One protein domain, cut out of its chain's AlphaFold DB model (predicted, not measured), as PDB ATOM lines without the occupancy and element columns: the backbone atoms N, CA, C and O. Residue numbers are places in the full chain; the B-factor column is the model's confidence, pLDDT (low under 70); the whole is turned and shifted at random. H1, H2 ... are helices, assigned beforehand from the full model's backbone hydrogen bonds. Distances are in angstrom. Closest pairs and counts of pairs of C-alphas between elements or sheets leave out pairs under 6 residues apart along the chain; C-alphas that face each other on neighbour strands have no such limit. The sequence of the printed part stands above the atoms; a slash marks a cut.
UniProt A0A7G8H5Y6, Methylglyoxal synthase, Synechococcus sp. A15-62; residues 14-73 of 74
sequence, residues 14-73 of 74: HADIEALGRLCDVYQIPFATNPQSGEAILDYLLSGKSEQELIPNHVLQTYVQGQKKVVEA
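AT A GLANCE: This is residues 14 to 73 of the 74 residues of the protein "Methylglyoxal synthase" of Synechococcus sp. A15-62 (UniProt A0A7G8H5Y6). What does the model look like? It is a flat, open frame of three helices without a packed core: H2 is at one end of the longest axis and H3 at the other, with residues 61 to 73 sticking out there, while H1 stands between them and crosswise to that axis, meeting H3 only near a corner at Val 26 and Leu 60 and sticking out sideways with residues 14 to 19. What is it made of? The printed part has 60 residues with three named helices, in the order H1, H2, H3, and no named strand; the class is all helix. How spread out is it? It is only just loose, close to extended, with a radius of gyration of the C-alphas of 15.5 A and spans of 47 by 34 by 12 A.

IN THESE COORDINATES: Where is the longest helix? H3 holds residues 58 to 72, 21.2 A from first to last C-alpha, and ends with C-alpha 72 at (53.380, 40.156, 1.020). Where are the others? H1 holds residues 14 to 26, 18.6 A long, from C-alpha 14 at (23.465, 38.111, -19.679). H2 holds residues 35 to 46, 16.2 A long.

HOW THE PARTS SIT: What does H3 come near? H3 and H1 are close but not clearly touching and about perpendicular, at 86 degrees; their closest C-alphas, of Val 26 and Leu 60, are 6.7 A apart. And H2? H2 is apart from H1 and from H3. Are the helix backbones complete? In H1, H2 and H3 every O i to N i+4 pair is within hydrogen-bond range.

THE WHOLE: How far does it reach? The two C-alphas farthest apart, of Gln 36 and Ala 73, are 47.9 A apart. How is it linked? The printed part has no cut; the link from H1 to H2 is short, with 8 residues, and that from H2 to H3 is long, with 11. Where is confidence low? Residues 50 to 52 are under 70; the mean pLDDT of the printed part is 90.0.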
ATOM      1  N   HIS A  14      23.027  36.746 -19.353       92.31
ATOM      2  CA  HIS A  14      23.465  38.111 -19.679       92.31
ATOM      3  C   HIS A  14      24.680  38.571 -18.855       92.31
ATOM      4  O   HIS A  14      25.579  39.216 -19.392       92.31
ATOM      5  N   ALA A  15      24.744  38.181 -17.578       95.94
ATOM      6  CA  ALA A  15      25.858  38.511 -16.692       95.94
ATOM      7  C   ALA A  15      27.203  37.962 -17.204       95.94
ATOM      8  O   ALA A  15      28.224  38.638 -17.105       95.94
ATOM      9  N   ASP A  16      27.210  36.772 -17.806       95.88
ATOM     10  CA  ASP A  16      28.419  36.162 -18.367       95.88
ATOM     11  C   ASP A  16      28.897  36.900 -19.626       95.88
ATOM     12  O   ASP A  16      30.096  37.112 -19.817       95.88
ATOM     13  N   ILE A  17      27.955  37.356 -20.462       94.88
ATOM     14  CA  ILE A  17      28.243  38.177 -21.649       94.88
ATOM     15  C   ILE A  17      28.923  39.488 -21.235       94.88
ATOM     16  O   ILE A  17      29.917  39.895 -21.843       94.88
ATOM     17  N   GLU A  18      28.418  40.142 -20.187       95.94
ATOM     18  CA  GLU A  18      29.025  41.359 -19.641       95.94
ATOM     19  C   GLU A  18      30.378  41.088 -18.973       95.94
ATOM     20  O   GLU A  18      31.321  41.865 -19.143       95.94
ATOM     21  N   ALA A  19      30.510  39.975 -18.246       96.56
ATOM     22  CA  ALA A  19      31.767  39.581 -17.618       96.56
ATOM     23  C   ALA A  19      32.879  39.364 -18.655       96.56
ATOM     24  O   ALA A  19      34.010  39.807 -18.446       96.56
ATOM     25  N   LEU A  20      32.554  38.745 -19.792       96.38
ATOM     26  CA  LEU A  20      33.482  38.549 -20.901       96.38
ATOM     27  C   LEU A  20      33.922  39.876 -21.537       96.38
ATOM     28  O   LEU A  20      35.114  40.070 -21.781       96.38
ATOM     29  N   GLY A  21      32.984  40.805 -21.756       96.38
ATOM     30  CA  GLY A  21      33.299  42.153 -22.243       96.38
ATOM     31  C   GLY A  21      34.230  42.903 -21.290       96.38
ATOM     32  O   GLY A  21      35.286  43.374 -21.700       96.38
ATOM     33  N   ARG A  22      33.916  42.885 -19.989       95.00
ATOM     34  CA  ARG A  22      34.764  43.471 -18.938       95.00
ATOM     35  C   ARG A  22      36.185  42.912 -18.940       95.00
ATOM     36  O   ARG A  22      37.129  43.664 -18.723       95.00
ATOM     37  N   LEU A  23      36.359  41.605 -19.149       94.75
ATOM     38  CA  LEU A  23      37.696  41.013 -19.258       94.75
ATOM     39  C   LEU A  23      38.440  41.564 -20.477       94.75
ATOM     40  O   LEU A  23      39.612  41.915 -20.359       94.75
ATOM     41  N   CYS A  24      37.767  41.693 -21.623       95.25
ATOM     42  CA  CYS A  24      38.379  42.294 -22.807       95.25
ATOM     43  C   CYS A  24      38.828  43.737 -22.535       95.25
ATOM     44  O   CYS A  24      39.957  44.080 -22.880       95.25
ATOM     45  N   ASP A  25      38.010  44.535 -21.845       92.25
ATOM     46  CA  ASP A  25      38.350  45.917 -21.481       92.25
ATOM     47  C   ASP A  25      39.557  45.982 -20.531       92.25
ATOM     48  O   ASP A  25      40.495  46.751 -20.749       92.25
ATOM     49  N   VAL A  26      39.573  45.138 -19.492       90.44
ATOM     50  CA  VAL A  26      40.673  45.075 -18.514       90.44
ATOM     51  C   VAL A  26      41.996  44.723 -19.190       90.44
ATOM     52  O   VAL A  26      43.013  45.366 -18.924       90.44
ATOM     53  N   TYR A  27      41.992  43.736 -20.083       89.69
ATOM     54  CA  TYR A  27      43.199  43.266 -20.764       89.69
ATOM     55  C   TYR A  27      43.464  43.966 -22.104       89.69
ATOM     56  O   TYR A  27      44.378  43.563 -22.819       89.69
ATOM     57  N   GLN A  28      42.688  45.003 -22.441       90.75
ATOM     58  CA  GLN A  28      42.797  45.762 -23.694       90.75
ATOM     59  C   GLN A  28      42.782  44.866 -24.946       90.75
ATOM     60  O   GLN A  28      43.467  45.124 -25.935       90.75
ATOM     61  N   ILE A  29      41.989  43.795 -24.906       92.44
ATOM     62  CA  ILE A  29      41.810  42.883 -26.033       92.44
ATOM     63  C   ILE A  29      40.791  43.504 -26.996       92.44
ATOM     64  O   ILE A  29      39.669  43.781 -26.570       92.44
ATOM     65  N   PRO A  30      41.105  43.666 -28.299       94.31
ATOM     66  CA  PRO A  30      40.125  44.132 -29.277       94.31
ATOM     67  C   PRO A  30      38.876  43.243 -29.265       94.31
ATOM     68  O   PRO A  30      38.991  42.019 -29.399       94.31
ATOM     69  N   PHE A  31      37.693  43.835 -29.103       97.31
ATOM     70  CA  PHE A  31      36.440  43.113 -28.877       97.31
ATOM     71  C   PHE A  31      35.371  43.511 -29.901       97.31
ATOM     72  O   PHE A  31      34.830  44.613 -29.856       97.31
ATOM     73  N   ALA A  32      35.060  42.608 -30.835       98.19
ATOM     74  CA  ALA A  32      33.988  42.801 -31.809       98.19
ATOM     75  C   ALA A  32      32.702  42.118 -31.347       98.19
ATOM     76  O   ALA A  32      32.681  40.902 -31.154       98.19
ATOM     77  N   THR A  33      31.612  42.882 -31.276       97.25
ATOM     78  CA  THR A  33      30.267  42.363 -30.967       97.25
ATOM     79  C   THR A  33      29.334  42.316 -32.178       97.25
ATOM     80  O   THR A  33      28.208  41.837 -32.072       97.25
ATOM     81  N   ASN A  34      29.809  42.776 -33.338       97.50
ATOM     82  CA  ASN A  34      29.109  42.743 -34.620       97.50
ATOM     83  C   ASN A  34      30.110  42.545 -35.783       97.50
ATOM     84  O   ASN A  34      31.310  42.791 -35.591       97.50
ATOM     85  N   PRO A  35      29.639  42.127 -36.976       97.75
ATOM     86  CA  PRO A  35      30.495  41.864 -38.133       97.75
ATOM     87  C   PRO A  35      31.384  43.035 -38.551       97.75
ATOM     88  O   PRO A  35      32.571  42.829 -38.770       97.75
ATOM     89  N   GLN A  36      30.851  44.257 -38.585       98.12
ATOM     90  CA  GLN A  36      31.578  45.449 -39.029       98.12
ATOM     91  C   GLN A  36      32.753  45.786 -38.100       98.12
ATOM     92  O   GLN A  36      33.848  46.105 -38.556       98.12
ATOM     93  N   SER A  37      32.569  45.669 -36.781       97.94
ATOM     94  CA  SER A  37      33.677  45.791 -35.824       97.94
ATOM     95  C   SER A  37      34.695  44.655 -35.979       97.94
ATOM     96  O   SER A  37      35.883  44.859 -35.742       97.94
ATOM     97  N   GLY A  38      34.242  43.460 -36.372       97.62
ATOM     98  CA  GLY A  38      35.116  42.321 -36.649       97.62
ATOM     99  C   GLY A  38      35.989  42.534 -37.882       97.62
ATOM    100  O   GLY A  38      37.188  42.278 -37.820       97.62
ATOM    101  N   GLU A  39      35.404  43.061 -38.957       98.00
ATOM    102  CA  GLU A  39      36.108  43.454 -40.181       98.00
ATOM    103  C   GLU A  39      37.176  44.509 -39.882       98.00
ATOM    104  O   GLU A  39      38.342  44.299 -40.196       98.00
ATOM    105  N   ALA A  40      36.831  45.569 -39.145       96.75
ATOM    106  CA  ALA A  40      37.797  46.601 -38.764       96.75
ATOM    107  C   ALA A  40      38.981  46.050 -37.941       96.75
ATOM    108  O   ALA A  40      40.128  46.457 -38.141       96.75
ATOM    109  N   ILE A  41      38.721  45.117 -37.017       95.62
ATOM    110  CA  ILE A  41      39.782  44.446 -36.250       95.62
ATOM    111  C   ILE A  41      40.649  43.581 -37.170       95.62
ATOM    112  O   ILE A  41      41.872  43.600 -37.038       95.62
ATOM    113  N   LEU A  42      40.042  42.839 -38.098       95.31
ATOM    114  CA  LEU A  42      40.774  42.014 -39.055       95.31
ATOM    115  C   LEU A  42      41.662  42.874 -39.961       95.31
ATOM    116  O   LEU A  42      42.849  42.584 -40.080       95.31
ATOM    117  N   ASP A  43      41.126  43.955 -40.523       95.31
ATOM    118  CA  ASP A  43      41.869  44.903 -41.356       95.31
ATOM    119  C   ASP A  43      43.055  45.507 -40.601       95.31
ATOM    120  O   ASP A  43      44.168  45.583 -41.129       95.31
ATOM    121  N   TYR A  44      42.849  45.893 -39.337       91.81
ATOM    122  CA  TYR A  44      43.927  46.390 -38.486       91.81
ATOM    123  C   TYR A  44      45.047  45.353 -38.328       91.81
ATOM    124  O   TYR A  44      46.217  45.687 -38.535       91.81
ATOM    125  N   LEU A  45      44.706  44.095 -38.029       90.44
ATOM    126  CA  LEU A  45      45.681  43.011 -37.866       90.44
ATOM    127  C   LEU A  45      46.409  42.682 -39.178       90.44
ATOM    128  O   LEU A  45      47.629  42.519 -39.177       90.44
ATOM    129  N   LEU A  46      45.688  42.631 -40.300       93.19
ATOM    130  CA  LEU A  46      46.260  42.363 -41.623       93.19
ATOM    131  C   LEU A  46      47.147  43.508 -42.126       93.19
ATOM    132  O   LEU A  46      48.080  43.267 -42.889       93.19
ATOM    133  N   SER A  47      46.904  44.745 -41.681       91.88
ATOM    134  CA  SER A  47      47.702  45.914 -42.076       91.88
ATOM    135  C   SER A  47      49.128  45.938 -41.503       91.88
ATOM    136  O   SER A  47      49.875  46.872 -41.792       91.88
ATOM    137  N   GLY A  48      49.513  44.960 -40.672       81.19
ATOM    138  CA  GLY A  48      50.837  44.902 -40.037       81.19
ATOM    139  C   GLY A  48      51.057  45.969 -38.957       81.19
ATOM    140  O   GLY A  48      52.161  46.115 -38.445       81.19
ATOM    141  N   LYS A  49      50.010  46.713 -38.573       73.50
ATOM    142  CA  LYS A  49      50.057  47.728 -37.505       73.50
ATOM    143  C   LYS A  49      50.052  47.133 -36.093       73.50
ATOM    144  O   LYS A  49      50.158  47.880 -35.127       73.50
ATOM    145  N   SER A  50      49.957  45.812 -35.962       65.56
ATOM    146  CA  SER A  50      49.896  45.104 -34.678       65.56
ATOM    147  C   SER A  50      51.172  45.196 -33.832       65.56
ATOM    148  O   SER A  50      51.149  44.778 -32.681       65.56
ATOM    149  N   GLU A  51      52.276  45.714 -34.379       64.81
ATOM    150  CA  GLU A  51      53.540  45.919 -33.649       64.81
ATOM    151  C   GLU A  51      53.587  47.231 -32.851       64.81
ATOM    152  O   GLU A  51      54.595  47.540 -32.217       64.81
ATOM    153  N   GLN A  52      52.514  48.027 -32.872       68.44
ATOM    154  CA  GLN A  52      52.427  49.221 -32.036       68.44
ATOM    155  C   GLN A  52      52.521  48.838 -30.555       68.44
ATOM    156  O   GLN A  52      51.835  47.927 -30.093       68.44
ATOM    157  N   GLU A  53      53.378  49.549 -29.820       70.44
ATOM    158  CA  GLU A  53      53.560  49.344 -28.386       70.44
ATOM    159  C   GLU A  53      52.203  49.414 -27.675       70.44
ATOM    160  O   GLU A  53      51.437  50.369 -27.841       70.44
ATOM    161  N   LEU A  54      51.884  48.366 -26.910       72.31
ATOM    162  CA  LEU A  54      50.645  48.306 -26.149       72.31
ATOM    163  C   LEU A  54      50.626  49.469 -25.157       72.31
ATOM    164  O   LEU A  54      51.488  49.557 -24.285       72.31
ATOM    165  N   ILE A  55      49.618  50.338 -25.262       81.50
ATOM    166  CA  ILE A  55      49.387  51.394 -24.274       81.50
ATOM    167  C   ILE A  55      49.099  50.702 -22.938       81.50
ATOM    168  O   ILE A  55      48.085  50.009 -22.856       81.50
ATOM    169  N   PRO A  56      49.919  50.866 -21.889       81.88
ATOM    170  CA  PRO A  56      49.717  50.128 -20.650       81.88
ATOM    171  C   PRO A  56      48.384  50.475 -19.972       81.88
ATOM    172  O   PRO A  56      48.073  51.647 -19.753       81.88
ATOM    173  N   ASN A  57      47.621  49.467 -19.540       88.31
ATOM    174  CA  ASN A  57      46.476  49.688 -18.656       88.31
ATOM    175  C   ASN A  57      46.951  50.058 -17.238       88.31
ATOM    176  O   ASN A  57      47.151  49.194 -16.379       88.31
ATOM    177  N   HIS A  58      47.110  51.355 -16.971       85.12
ATOM    178  CA  HIS A  58      47.561  51.863 -15.669       85.12
ATOM    179  C   HIS A  58      46.650  51.462 -14.497       85.12
ATOM    180  O   HIS A  58      47.136  51.266 -13.380       85.12
ATOM    181  N   VAL A  59      45.343  51.296 -14.734       85.19
ATOM    182  CA  VAL A  59      44.389  50.863 -13.701       85.19
ATOM    183  C   VAL A  59      44.667  49.416 -13.303       85.19
ATOM    184  O   VAL A  59      44.804  49.121 -12.116       85.19
ATOM    185  N   LEU A  60      44.827  48.529 -14.290       88.31
ATOM    186  CA  LEU A  60      45.170  47.127 -14.051       88.31
ATOM    187  C   LEU A  60      46.530  46.994 -13.352       88.31
ATOM    188  O   LEU A  60      46.648  46.248 -12.381       88.31
ATOM    189  N   GLN A  61      47.537  47.758 -13.784       88.50
ATOM    190  CA  GLN A  61      48.860  47.767 -13.147       88.50
ATOM    191  C   GLN A  61      48.777  48.168 -11.668       88.50
ATOM    192  O   GLN A  61      49.339  47.501 -10.799       88.50
ATOM    193  N   THR A  62      48.018  49.225 -11.370       88.44
ATOM    194  CA  THR A  62      47.817  49.702  -9.995       88.44
ATOM    195  C   THR A  62      47.113  48.651  -9.140       88.44
ATOM    196  O   THR A  62      47.542  48.384  -8.015       88.44
ATOM    197  N   TYR A  63      46.068  48.017  -9.680       88.00
ATOM    198  CA  TYR A  63      45.344  46.946  -8.998       88.00
ATOM    199  C   TYR A  63      46.259  45.760  -8.665       88.00
ATOM    200  O   TYR A  63      46.324  45.338  -7.510       88.00
ATOM    201  N   VAL A  64      47.020  45.265  -9.646       89.44
ATOM    202  CA  VAL A  64      47.953  44.140  -9.462       89.44
ATOM    203  C   VAL A  64      49.027  44.478  -8.429       89.44
ATOM    204  O   VAL A  64      49.330  43.658  -7.562       89.44
ATOM    205  N   GLN A  65      49.577  45.693  -8.468       91.31
ATOM    206  CA  GLN A  65      50.565  46.126  -7.483       91.31
ATOM    207  C   GLN A  65      49.972  46.215  -6.070       91.31
ATOM    208  O   GLN A  65      50.643  45.869  -5.100       91.31
ATOM    209  N   GLY A  66      48.717  46.653  -5.941       91.50
ATOM    210  CA  GLY A  66      47.990  46.644  -4.671       91.50
ATOM    211  C   GLY A  66      47.782  45.230  -4.123       91.50
ATOM    212  O   GLY A  66      48.033  44.996  -2.944       91.50
ATOM    213  N   GLN A  67      47.397  44.278  -4.979       91.00
ATOM    214  CA  GLN A  67      47.220  42.869  -4.601       91.00
ATOM    215  C   GLN A  67      48.525  42.240  -4.092       91.00
ATOM    216  O   GLN A  67      48.518  41.589  -3.051       91.00
ATOM    217  N   LYS A  68      49.659  42.492  -4.767       92.75
ATOM    218  CA  LYS A  68      50.977  41.998  -4.328       92.75
ATOM    219  C   LYS A  68      51.317  42.436  -2.903       92.75
ATOM    220  O   LYS A  68      51.713  41.605  -2.099       92.75
ATOM    221  N   LYS A  69      51.062  43.705  -2.563       91.25
ATOM    222  CA  LYS A  69      51.308  44.236  -1.210       91.25
ATOM    223  C   LYS A  69      50.484  43.541  -0.125       91.25
ATOM    224  O   LYS A  69      50.958  43.419   0.993       91.25
ATOM    225  N   VAL A  70      49.253  43.121  -0.431       90.62
ATOM    226  CA  VAL A  70      48.403  42.387   0.524       90.62
ATOM    227  C   VAL A  70      48.939  40.977   0.747       90.62
ATOM    228  O   VAL A  70      49.000  40.529   1.885       90.62
ATOM    229  N   VAL A  71      49.357  40.302  -0.327       87.56
ATOM    230  CA  VAL A  71      49.947  38.955  -0.253       87.56
ATOM    231  C   VAL A  71      51.270  38.968   0.511       87.56
ATOM    232  O   VAL A  71      51.517  38.069   1.299       87.56
ATOM    233  N   GLU A  72      52.101  39.991   0.312       90.19
ATOM    234  CA  GLU A  72      53.380  40.156   1.020       90.19
ATOM    235  C   GLU A  72      53.216  40.531   2.506       90.19
ATOM    236  O   GLU A  72      54.166  40.403   3.274       90.19
ATOM    237  N   ALA A  73      52.040  41.020   2.910       82.88
ATOM    238  CA  ALA A  73      51.753  41.454   4.277       82.88
ATOM    239  C   ALA A  73      51.086  40.378   5.156       82.88
ATOM    240  O   ALA A  73      50.895  40.625   6.349       82.88
TER     241      ALA A  73